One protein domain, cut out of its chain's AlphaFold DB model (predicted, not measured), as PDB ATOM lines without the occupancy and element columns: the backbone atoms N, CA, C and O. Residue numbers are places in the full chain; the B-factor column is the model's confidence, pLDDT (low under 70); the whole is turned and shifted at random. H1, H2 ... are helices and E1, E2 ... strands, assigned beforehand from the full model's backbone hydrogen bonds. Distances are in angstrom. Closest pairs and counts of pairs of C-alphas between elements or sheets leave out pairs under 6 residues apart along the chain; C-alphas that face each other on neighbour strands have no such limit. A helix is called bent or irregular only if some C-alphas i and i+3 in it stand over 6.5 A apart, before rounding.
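Overview. This is residues 10 to 86 of the 86 residues of the protein "Replication protein A 70 kDa DNA-binding subunit A" of Prunus yedoensis var. nudiflora (UniProt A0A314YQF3). What shape do these coordinates make? A strongly twisted sheet of three strands, E1, E2 and E3, forms the body, with a short helix, H1, grazing it near the turn from E2 to E3 and another, H2, grazing it near the beginning of E2. The loop of residues 36 to 49 reaches far out from the hairpin of E1 and E2, while the last residues come back beside the beginning of E1. What is it made of? The printed part has 77 residues, with two named helices and three named strands in the order H1 E1 E2 E3 H2; the sheet, in the order E1 E2 E3, is antiparallel. The class is mixed, helices and strands, with under half of the residues in named elements. The whole is loose, with a radius of gyration of the C-alphas of 14.3 A, and elongated, spanning 42 by 24 by 21 A.

Along the chain. Where are the strands? E1 is residues 27 to 35, 21.7 A from first to last C-alpha, and begins at C-alpha 27 (13.916, -38.177, -34.079). E2 is residues 50 to 56, 19.8 A long, and E3 is residues 61 to 65, 13.7 A. Where are the helices? H1 is residues 10 to 15, 8.6 A, beginning at C-alpha 10 (20.967, -37.266, -38.854). H2 is residues 68 to 75, 11.4 A, ending at C-alpha 75 (-3.832, -39.385, -42.684).

Arrangement. How do the strands pair? E1, E2 and E3 form a meander, each strand the antiparallel neighbour of the one before. The hairpin E1 and E2 has N 30 and O 54 at 2.8 A; the hairpin E2 and E3 has N 53 and O 64 at 2.9 A. E1, an edge strand, bends by 62 degrees at residue 30, and its residues 27 to 28 pair antiparallel with residues 84 to 85. Where are the helices? H1 only grazes the sheet with residues 10 to 14; its closest C-alphas to E3 are those of Ile 10 and Gln 62, 7.0 A apart. H2 only grazes the sheet with residues 68 to 74; its closest C-alphas to E2 are those of Thr 68 and Arg 50, 6.6 A apart. H1 and H2 are apart. How are the helix backbones formed? In H1 every O i to N i+4 pair is within hydrogen-bond range; in H2 1 of 4 is, beside 4 of 5 O i to N i+3 pairs. H2 is irregular, with C-alphas 69 and 72 7.4 A apart.

Size, cuts and confidence. How far does it reach? The two C-alphas farthest apart are those of Asp 20 and Gly 41, at 44.2 A. Which links are long? H1 to E1, with 11 residues, and E1 to E2, with 14, are long links; the printed part has no cut. Where is confidence low? Residues 37 to 47 have pLDDT under 70, and the mean of the printed part is 87.2.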
ATOM      1  N   ILE A  10      21.157 -37.673 -37.458       95.62
ATOM      2  CA  ILE A  10      20.967 -37.266 -38.854       95.62
ATOM      3  C   ILE A  10      22.310 -37.235 -39.579       95.62
ATOM      4  O   ILE A  10      22.412 -37.771 -40.680       95.62
ATOM      5  N   MET A  11      23.349 -36.674 -38.950       95.31
ATOM      6  CA  MET A  11      24.692 -36.646 -39.534       95.31
ATOM      7  C   MET A  11      25.197 -38.065 -39.802       95.31
ATOM      8  O   MET A  11      25.555 -38.366 -40.935       95.31
ATOM      9  N   LYS A  12      25.132 -38.960 -38.804       94.44
ATOM     10  CA  LYS A  12      25.570 -40.360 -38.954       94.44
ATOM     11  C   LYS A  12      24.846 -41.100 -40.080       94.44
ATOM     12  O   LYS A  12      25.467 -41.877 -40.799       94.44
ATOM     13  N   ILE A  13      23.542 -40.864 -40.241       91.94
ATOM     14  CA  ILE A  13      22.753 -41.442 -41.338       91.94
ATOM     15  C   ILE A  13      23.227 -40.879 -42.683       91.94
ATOM     16  O   ILE A  13      23.435 -41.632 -43.630       91.94
ATOM     17  N   CYS A  14      23.412 -39.561 -42.779       91.75
ATOM     18  CA  CYS A  14      23.802 -38.897 -44.020       91.75
ATOM     19  C   CYS A  14      25.250 -39.183 -44.448       91.75
ATOM     20  O   CYS A  14      25.517 -39.180 -45.648       91.75
ATOM     21  N   THR A  15      26.169 -39.439 -43.512       93.25
ATOM     22  CA  THR A  15      27.563 -39.806 -43.814       93.25
ATOM     23  C   THR A  15      27.758 -41.304 -44.046       93.25
ATOM     24  O   THR A  15      28.830 -41.715 -44.487       93.25
ATOM     25  N   GLY A  16      26.734 -42.128 -43.797       87.62
ATOM     26  CA  GLY A  16      26.832 -43.584 -43.918       87.62
ATOM     27  C   GLY A  16      27.607 -44.244 -42.774       87.62
ATOM     28  O   GLY A  16      27.979 -45.406 -42.879       87.62
ATOM     29  N   GLU A  17      27.831 -43.535 -41.665       87.25
ATOM     30  CA  GLU A  17      28.511 -44.060 -40.471       87.25
ATOM     31  C   GLU A  17      27.610 -44.954 -39.596       87.25
ATOM     32  O   GLU A  17      28.013 -45.431 -38.530       87.25
ATOM     33  N   TYR A  18      26.383 -45.208 -40.042       82.06
ATOM     34  CA  TYR A  18      25.468 -46.170 -39.447       82.06
ATOM     35  C   TYR A  18      25.800 -47.595 -39.915       82.06
ATOM     36  O   TYR A  18      25.657 -47.918 -41.091       82.06
ATOM     37  N   HIS A  19      26.220 -48.446 -38.978       75.25
ATOM     38  CA  HIS A  19      26.665 -49.820 -39.257       75.25
ATOM     39  C   HIS A  19      25.864 -50.893 -38.499       75.25
ATOM     40  O   HIS A  19      26.140 -52.080 -38.648       75.25
ATOM     41  N   ASP A  20      24.902 -50.490 -37.668       83.62
ATOM     42  CA  ASP A  20      24.191 -51.379 -36.747       83.62
ATOM     43  C   ASP A  20      22.682 -51.295 -36.976       83.62
ATOM     44  O   ASP A  20      22.049 -50.320 -36.579       83.62
ATOM     45  N   GLU A  21      22.096 -52.343 -37.558       80.56
ATOM     46  CA  GLU A  21      20.654 -52.438 -37.827       80.56
ATOM     47  C   GLU A  21      19.761 -52.354 -36.577       80.56
ATOM     48  O   GLU A  21      18.550 -52.142 -36.678       80.56
ATOM     49  N   THR A  22      20.341 -52.509 -35.386       86.88
ATOM     50  CA  THR A  22      19.626 -52.392 -34.113       86.88
ATOM     51  C   THR A  22      19.557 -50.955 -33.593       86.88
ATOM     52  O   THR A  22      18.749 -50.667 -32.702       86.88
ATOM     53  N   TRP A  23      20.340 -50.031 -34.159       89.56
ATOM     54  CA  TRP A  23      20.337 -48.631 -33.751       89.56
ATOM     55  C   TRP A  23      19.101 -47.899 -34.288       89.56
ATOM     56  O   TRP A  23      18.947 -47.670 -35.485       89.56
ATOM     57  N   LYS A  24      18.217 -47.517 -33.361       90.94
ATOM     58  CA  LYS A  24      16.930 -46.850 -33.605       90.94
ATOM     59  C   LYS A  24      16.955 -45.426 -33.042       90.94
ATOM     60  O   LYS A  24      16.641 -45.242 -31.860       90.94
ATOM     61  N   PRO A  25      17.435 -44.431 -33.812       94.00
ATOM     62  CA  PRO A  25      17.583 -43.074 -33.315       94.00
ATOM     63  C   PRO A  25      16.219 -42.423 -33.108       94.00
ATOM     64  O   PRO A  25      15.361 -42.453 -33.985       94.00
ATOM     65  N   ILE A  26      16.049 -41.766 -31.965       95.69
ATOM     66  CA  ILE A  26      14.832 -41.019 -31.669       95.69
ATOM     67  C   ILE A  26      14.908 -39.656 -32.357       95.69
ATOM     68  O   ILE A  26      15.749 -38.826 -32.005       95.69
ATOM     69  N   LEU A  27      14.008 -39.413 -33.306       96.25
ATOM     70  CA  LEU A  27      13.916 -38.177 -34.079       96.25
ATOM     71  C   LEU A  27      12.554 -37.510 -33.874       96.25
ATOM     72  O   LEU A  27      11.557 -38.173 -33.586       96.25
ATOM     73  N   GLN A  28      12.503 -36.191 -34.046       96.94
ATOM     74  CA  GLN A  28      11.275 -35.402 -33.990       96.94
ATOM     75  C   GLN A  28      10.867 -34.915 -35.378       96.94
ATOM     76  O   GLN A  28      11.693 -34.435 -36.147       96.94
ATOM     77  N   VAL A  29       9.572 -34.958 -35.672       97.50
ATOM     78  CA  VAL A  29       8.977 -34.306 -36.838       97.50
ATOM     79  C   VAL A  29       8.764 -32.821 -36.547       97.50
ATOM     80  O   VAL A  29       7.999 -32.457 -35.656       97.50
ATOM     81  N   LEU A  30       9.392 -31.947 -37.326       97.69
ATOM     82  CA  LEU A  30       9.209 -30.497 -37.232       97.69
ATOM     83  C   LEU A  30       8.128 -29.963 -38.170       97.69
ATOM     84  O   LEU A  30       7.487 -28.959 -37.854       97.69
ATOM     85  N   ASP A  31       7.934 -30.619 -39.313       97.44
ATOM     86  CA  ASP A  31       6.922 -30.250 -40.299       97.44
ATOM     87  C   ASP A  31       6.509 -31.459 -41.148       97.44
ATOM     88  O   ASP A  31       7.332 -32.328 -41.446       97.44
ATOM     89  N   VAL A  32       5.238 -31.490 -41.555       96.56
ATOM     90  CA  VAL A  32       4.685 -32.454 -42.515       96.56
ATOM     91  C   VAL A  32       3.815 -31.686 -43.489       96.56
ATOM     92  O   VAL A  32       2.845 -31.042 -43.094       96.56
ATOM     93  N   ARG A  33       4.121 -31.794 -44.780       94.56
ATOM     94  CA  ARG A  33       3.349 -31.133 -45.832       94.56
ATOM     95  C   ARG A  33       3.086 -32.073 -46.991       94.56
ATOM     96  O   ARG A  33       4.007 -32.711 -47.502       94.56
ATOM     97  N   MET A  34       1.838 -32.122 -47.441       91.00
ATOM     98  CA  MET A  34       1.512 -32.754 -48.715       91.00
ATOM     99  C   MET A  34       2.151 -31.933 -49.841       91.00
ATOM    100  O   MET A  34       2.086 -30.702 -49.852       91.00
ATOM    101  N   VAL A  35       2.813 -32.607 -50.774       90.00
ATOM    102  CA  VAL A  35       3.359 -32.003 -51.986       90.00
ATOM    103  C   VAL A  35       2.631 -32.590 -53.186       90.00
ATOM    104  O   VAL A  35       2.568 -33.804 -53.364       90.00
ATOM    105  N   ASN A  36       2.066 -31.721 -54.019       72.69
ATOM    106  CA  ASN A  36       1.387 -32.153 -55.232       72.69
ATOM    107  C   ASN A  36       2.424 -32.586 -56.267       72.69
ATOM    108  O   ASN A  36       3.128 -31.754 -56.837       72.69
ATOM    109  N   THR A  37       2.487 -33.882 -56.558       63.25
ATOM    110  CA  THR A  37       3.159 -34.391 -57.759       63.25
ATOM    111  C   THR A  37       2.122 -34.586 -58.857       63.25
ATOM    112  O   THR A  37       1.845 -35.709 -59.273       63.25
ATOM    113  N   ALA A  38       1.501 -33.495 -59.307       54.62
ATOM    114  CA  ALA A  38       0.641 -33.544 -60.480       54.62
ATOM    115  C   ALA A  38       1.526 -33.771 -61.717       54.62
ATOM    116  O   ALA A  38       2.108 -32.834 -62.261       54.62
ATOM    117  N   ARG A  39       1.657 -35.025 -62.159       53.44
ATOM    118  CA  ARG A  39       2.000 -35.300 -63.556       53.44
ATOM    119  C   ARG A  39       0.740 -35.006 -64.364       53.44
ATOM    120  O   ARG A  39      -0.267 -35.678 -64.184       53.44
ATOM    121  N   SER A  40       0.815 -33.947 -65.161       49.09
ATOM    122  CA  SER A  40      -0.063 -33.575 -66.273       49.09
ATOM    123  C   SER A  40      -1.353 -34.403 -66.406       49.09
ATOM    124  O   SER A  40      -1.338 -35.501 -66.952       49.09
ATOM    125  N   GLY A  41      -2.479 -33.852 -65.945       53.59
ATOM    126  CA  GLY A  41      -3.819 -34.263 -66.391       53.59
ATOM    127  C   GLY A  41      -4.449 -35.511 -65.761       53.59
ATOM    128  O   GLY A  41      -5.586 -35.812 -66.108       53.59
ATOM    129  N   ALA A  42      -3.790 -36.218 -64.838       55.00
ATOM    130  CA  ALA A  42      -4.415 -37.330 -64.113       55.00
ATOM    131  C   ALA A  42      -4.928 -36.883 -62.733       55.00
ATOM    132  O   ALA A  42      -4.185 -36.281 -61.955       55.00
ATOM    133  N   GLN A  43      -6.187 -37.210 -62.418       57.03
ATOM    134  CA  GLN A  43      -6.762 -37.031 -61.082       57.03
ATOM    135  C   GLN A  43      -5.868 -37.773 -60.067       57.03
ATOM    136  O   GLN A  43      -5.611 -38.967 -60.259       57.03
ATOM    137  N   PRO A  44      -5.345 -37.119 -59.014       53.91
ATOM    138  CA  PRO A  44      -4.536 -37.808 -58.020       53.91
ATOM    139  C   PRO A  44      -5.420 -38.822 -57.284       53.91
ATOM    140  O   PRO A  44      -6.293 -38.452 -56.504       53.91
ATOM    141  N   GLY A  45      -5.226 -40.109 -57.574       59.81
ATOM    142  CA  GLY A  45      -5.772 -41.185 -56.754       59.81
ATOM    143  C   GLY A  45      -5.126 -41.204 -55.359       59.81
ATOM    144  O   GLY A  45      -4.077 -40.583 -55.165       59.81
ATOM    145  N   PRO A  46      -5.706 -41.935 -54.394       57.91
ATOM    146  CA  PRO A  46      -5.194 -42.021 -53.019       57.91
ATOM    147  C   PRO A  46      -3.730 -42.501 -52.926       57.91
ATOM    148  O   PRO A  46      -3.019 -42.137 -51.991       57.91
ATOM    149  N   ASP A  47      -3.235 -43.228 -53.933       62.00
ATOM    150  CA  ASP A  47      -1.840 -43.691 -54.020       62.00
ATOM    151  C   ASP A  47      -0.835 -42.616 -54.487       62.00
ATOM    152  O   ASP A  47       0.377 -42.850 -54.485       62.00
ATOM    153  N   ASN A  48      -1.303 -41.425 -54.882       71.69
ATOM    154  CA  ASN A  48      -0.453 -40.335 -55.382       71.69
ATOM    155  C   ASN A  48      -0.110 -39.279 -54.324       71.69
ATOM    156  O   ASN A  48       0.593 -38.314 -54.636       71.69
ATOM    157  N   GLU A  49      -0.560 -39.441 -53.079       84.94
ATOM    158  CA  GLU A  49      -0.169 -38.531 -52.007       84.94
ATOM    159  C   GLU A  49       1.328 -38.669 -51.715       84.94
ATOM    160  O   GLU A  49       1.857 -39.745 -51.430       84.94
ATOM    161  N   ARG A  50       2.038 -37.549 -51.784       90.00
ATOM    162  CA  ARG A  50       3.452 -37.469 -51.434       90.00
ATOM    163  C   ARG A  50       3.570 -36.495 -50.279       90.00
ATOM    164  O   ARG A  50       3.198 -35.337 -50.416       90.00
ATOM    165  N   TYR A  51       4.096 -36.950 -49.148       93.94
ATOM    166  CA  TYR A  51       4.348 -36.083 -48.000       93.94
ATOM    167  C   TYR A  51       5.833 -35.789 -47.890       93.94
ATOM    168  O   TYR A  51       6.667 -36.690 -47.924       93.94
ATOM    169  N   ARG A  52       6.166 -34.511 -47.762       95.94
ATOM    170  CA  ARG A  52       7.496 -34.053 -47.391       95.94
ATOM    171  C   ARG A  52       7.518 -33.836 -45.885       95.94
ATOM    172  O   ARG A  52       6.599 -33.224 -45.344       95.94
ATOM    173  N   VAL A  53       8.568 -34.323 -45.238       97.00
ATOM    174  CA  VAL A  53       8.747 -34.272 -43.786       97.00
ATOM    175  C   VAL A  53      10.057 -33.561 -43.475       97.00
ATOM    176  O   VAL A  53      11.070 -33.821 -44.126       97.00
ATOM    177  N   LEU A  54      10.035 -32.663 -42.494       97.88
ATOM    178  CA  LEU A  54      11.230 -32.099 -41.871       97.88
ATOM    179  C   LEU A  54      11.433 -32.791 -40.524       97.88
ATOM    180  O   LEU A  54      10.519 -32.794 -39.700       97.88
ATOM    181  N   ILE A  55      12.611 -33.368 -40.308       97.50
ATOM    182  CA  ILE A  55      12.962 -34.113 -39.094       97.50
ATOM    183  C   ILE A  55      14.144 -33.464 -38.372       97.50
ATOM    184  O   ILE A  55      14.958 -32.790 -39.004       97.50
ATOM    185  N   SER A  56      14.225 -33.663 -37.057       97.25
ATOM    186  CA  SER A  56      15.284 -33.168 -36.172       97.25
ATOM    187  C   SER A  56      15.801 -34.273 -35.262       97.25
ATOM    188  O   SER A  56      15.015 -35.082 -34.768       97.25
ATOM    189  N   ASP A  57      17.100 -34.265 -34.991       96.50
ATOM    190  CA  ASP A  57      17.729 -35.061 -33.932       96.50
ATOM    191  C   ASP A  57      18.097 -34.217 -32.691       96.50
ATOM    192  O   ASP A  57      18.707 -34.720 -31.750       96.50
ATOM    193  N   GLY A  58      17.712 -32.934 -32.678       95.12
ATOM    194  CA  GLY A  58      18.045 -31.958 -31.640       95.12
ATOM    195  C   GLY A  58      19.256 -31.074 -31.958       95.12
ATOM    196  O   GLY A  58      19.330 -29.972 -31.418       95.12
ATOM    197  N   SER A  59      20.158 -31.490 -32.856       95.69
ATOM    198  CA  SER A  59      21.310 -30.686 -33.306       95.69
ATOM    199  C   SER A  59      21.289 -30.377 -34.805       95.69
ATOM    200  O   SER A  59      21.722 -29.304 -35.225       95.69
ATOM    201  N   HIS A  60      20.732 -31.273 -35.611       97.00
ATOM    202  CA  HIS A  60      20.635 -31.184 -37.060       97.00
ATOM    203  C   HIS A  60      19.189 -31.338 -37.525       97.00
ATOM    204  O   HIS A  60      18.321 -31.864 -36.825       97.00
ATOM    205  N   HIS A  61      18.940 -30.880 -38.749       97.06
ATOM    206  CA  HIS A  61      17.647 -30.975 -39.409       97.06
ATOM    207  C   HIS A  61      17.821 -31.547 -40.802       97.06
ATOM    208  O   HIS A  61      18.772 -31.193 -41.495       97.06
ATOM    209  N   GLN A  62      16.879 -32.383 -41.228       97.25
ATOM    210  CA  GLN A  62      16.888 -32.935 -42.574       97.25
ATOM    211  C   GLN A  62      15.484 -32.990 -43.154       97.25
ATOM    212  O   GLN A  62      14.519 -33.334 -42.475       97.25
ATOM    213  N   GLN A  63      15.375 -32.651 -44.434       96.19
ATOM    214  CA  GLN A  63      14.127 -32.756 -45.175       96.19
ATOM    215  C   GLN A  63      14.133 -34.018 -46.039       96.19
ATOM    216  O   GLN A  63      15.102 -34.284 -46.747       96.19
ATOM    217  N   GLY A  64      13.029 -34.762 -46.036       93.44
ATOM    218  CA  GLY A  64      12.871 -35.983 -46.821       93.44
ATOM    219  C   GLY A  64      11.453 -36.178 -47.347       93.44
ATOM    220  O   GLY A  64      10.524 -35.451 -46.990       93.44
ATOM    221  N   MET A  65      11.295 -37.170 -48.217       94.62
ATOM    222  CA  MET A  65       9.990 -37.641 -48.675       94.62
ATOM    223  C   MET A  65       9.578 -38.858 -47.853       94.62
ATOM    224  O   MET A  65      10.357 -39.796 -47.705       94.62
ATOM    225  N   LEU A  66       8.346 -38.861 -47.352       94.12
ATOM    226  CA  LEU A  66       7.756 -40.032 -46.726       94.12
ATOM    227  C   LEU A  66       7.500 -41.101 -47.796       94.12
ATOM    228  O   LEU A  66       6.964 -40.807 -48.869       94.12
ATOM    229  N   GLY A  67       7.878 -42.346 -47.503       92.25
ATOM    230  CA  GLY A  67       7.501 -43.484 -48.339       92.25
ATOM    231  C   GLY A  67       5.979 -43.621 -48.381       92.25
ATOM    232  O   GLY A  67       5.332 -43.578 -47.337       92.25
ATOM    233  N   THR A  68       5.398 -43.808 -49.569       90.19
ATOM    234  CA  THR A  68       3.935 -43.795 -49.768       90.19
ATOM    235  C   THR A  68       3.207 -44.851 -48.934       90.19
ATOM    236  O   THR A  68       2.113 -44.607 -48.439       90.19
ATOM    237  N   GLN A  69       3.863 -45.982 -48.655       91.06
ATOM    238  CA  GLN A  69       3.373 -47.028 -47.744       91.06
ATOM    239  C   GLN A  69       3.120 -46.555 -46.297       91.06
ATOM    240  O   GLN A  69       2.509 -47.274 -45.512       91.06
ATOM    241  N   LYS A  70       3.622 -45.373 -45.916       93.31
ATOM    242  CA  LYS A  70       3.470 -44.763 -44.587       93.31
ATOM    243  C   LYS A  70       2.521 -43.561 -44.591       93.31
ATOM    244  O   LYS A  70       2.329 -42.959 -43.538       93.31
ATOM    245  N   ASN A  71       1.899 -43.225 -45.724       92.62
ATOM    246  CA  ASN A  71       0.961 -42.102 -45.834       92.62
ATOM    247  C   ASN A  71      -0.207 -42.209 -44.848       92.62
ATOM    248  O   ASN A  71      -0.629 -41.200 -44.284       92.62
ATOM    249  N   THR A  72      -0.671 -43.431 -44.576       93.06
ATOM    250  CA  THR A  72      -1.741 -43.699 -43.606       93.06
ATOM    251  C   THR A  72      -1.423 -43.157 -42.213       93.06
ATOM    252  O   THR A  72      -2.337 -42.735 -41.514       93.06
ATOM    253  N   LEU A  73      -0.144 -43.071 -41.821       95.00
ATOM    254  CA  LEU A  73       0.254 -42.481 -40.541       95.00
ATOM    255  C   LEU A  73      -0.030 -40.977 -40.488       95.00
ATOM    256  O   LEU A  73      -0.437 -40.475 -39.444       95.00
ATOM    257  N   VAL A  74       0.161 -40.262 -41.598       94.38
ATOM    258  CA  VAL A  74      -0.164 -38.830 -41.684       94.38
ATOM    259  C   VAL A  74      -1.677 -38.643 -41.722       94.38
ATOM    260  O   VAL A  74      -2.215 -37.839 -40.968       94.38
ATOM    261  N   GLN A  75      -2.373 -39.439 -42.537       91.81
ATOM    262  CA  GLN A  75      -3.832 -39.385 -42.684       91.81
ATOM    263  C   GLN A  75      -4.570 -39.665 -41.364       91.81
ATOM    264  O   GLN A  75      -5.593 -39.050 -41.083       91.81
ATOM    265  N   GLN A  76      -4.039 -40.569 -40.536       94.75
ATOM    266  CA  GLN A  76      -4.589 -40.904 -39.218       94.75
ATOM    267  C   GLN A  76      -4.108 -39.963 -38.098       94.75
ATOM    268  O   GLN A  76      -4.476 -40.159 -36.942       94.75
ATOM    269  N   GLY A  77      -3.262 -38.970 -38.399       92.88
ATOM    270  CA  GLY A  77      -2.697 -38.052 -37.401       92.88
ATOM    271  C   GLY A  77      -1.647 -38.675 -36.471       92.88
ATOM    272  O   GLY A  77      -1.243 -38.052 -35.491       92.88
ATOM    273  N   LEU A  78      -1.177 -39.891 -36.766       95.44
ATOM    274  CA  LEU A  78      -0.125 -40.577 -36.004       95.44
ATOM    275  C   LEU A  78       1.267 -39.989 -36.296       95.44
ATOM    276  O   LEU A  78       2.135 -39.963 -35.421       95.44
ATOM    277  N   LEU A  79       1.473 -39.478 -37.513       96.19
ATOM    278  CA  LEU A  79       2.664 -38.735 -37.916       96.19
ATOM    279  C   LEU A  79       2.289 -37.283 -38.234       96.19
ATOM    280  O   LEU A  79       1.732 -36.989 -39.289       96.19
ATOM    281  N   GLN A  80       2.624 -36.375 -37.325       96.56
ATOM    282  CA  GLN A  80       2.340 -34.947 -37.432       96.56
ATOM    283  C   GLN A  80       3.478 -34.127 -36.814       96.56
ATOM    284  O   GLN A  80       4.407 -34.672 -36.218       96.56
ATOM    285  N   LYS A  81       3.419 -32.802 -36.950       96.62
ATOM    286  CA  LYS A  81       4.367 -31.905 -36.281       96.62
ATOM    287  C   LYS A  81       4.400 -32.186 -34.775       96.62
ATOM    288  O   LYS A  81       3.364 -32.215 -34.119       96.62
ATOM    289  N   GLY A  82       5.600 -32.369 -34.235       95.00
ATOM    290  CA  GLY A  82       5.847 -32.713 -32.838       95.00
ATOM    291  C   GLY A  82       5.911 -34.216 -32.555       95.00
ATOM    292  O   GLY A  82       6.411 -34.577 -31.491       95.00
ATOM    293  N   SER A  83       5.478 -35.086 -33.481       95.62
ATOM    294  CA  SER A  83       5.624 -36.540 -33.332       95.62
ATOM    295  C   SER A  83       7.095 -36.921 -33.157       95.62
ATOM    296  O   SER A  83       7.969 -36.383 -33.837       95.62
ATOM    297  N   MET A  84       7.360 -37.879 -32.269       94.12
ATOM    298  CA  MET A  84       8.681 -38.475 -32.063       94.12
ATOM    299  C   MET A  84       8.642 -39.945 -32.483       94.12
ATOM    300  O   MET A  84       7.651 -40.625 -32.213       94.12
ATOM    301  N   PHE A  85       9.690 -40.435 -33.140       90.00
ATOM    302  CA  PHE A  85       9.773 -41.811 -33.643       90.00
ATOM    303  C   PHE A  85      11.194 -42.369 -33.485       90.00
ATOM    304  O   PHE A  85      12.137 -41.585 -33.432       90.00
ATOM    305  N   ALA A  86      11.317 -43.698 -33.389       86.00
ATOM    306  CA  ALA A  86      12.567 -44.449 -33.225       86.00
ATOM    307  C   ALA A  86      12.687 -45.543 -34.293       86.00
ATOM    308  O   ALA A  86      11.628 -46.112 -34.658       86.00
TER     309      ALA A  86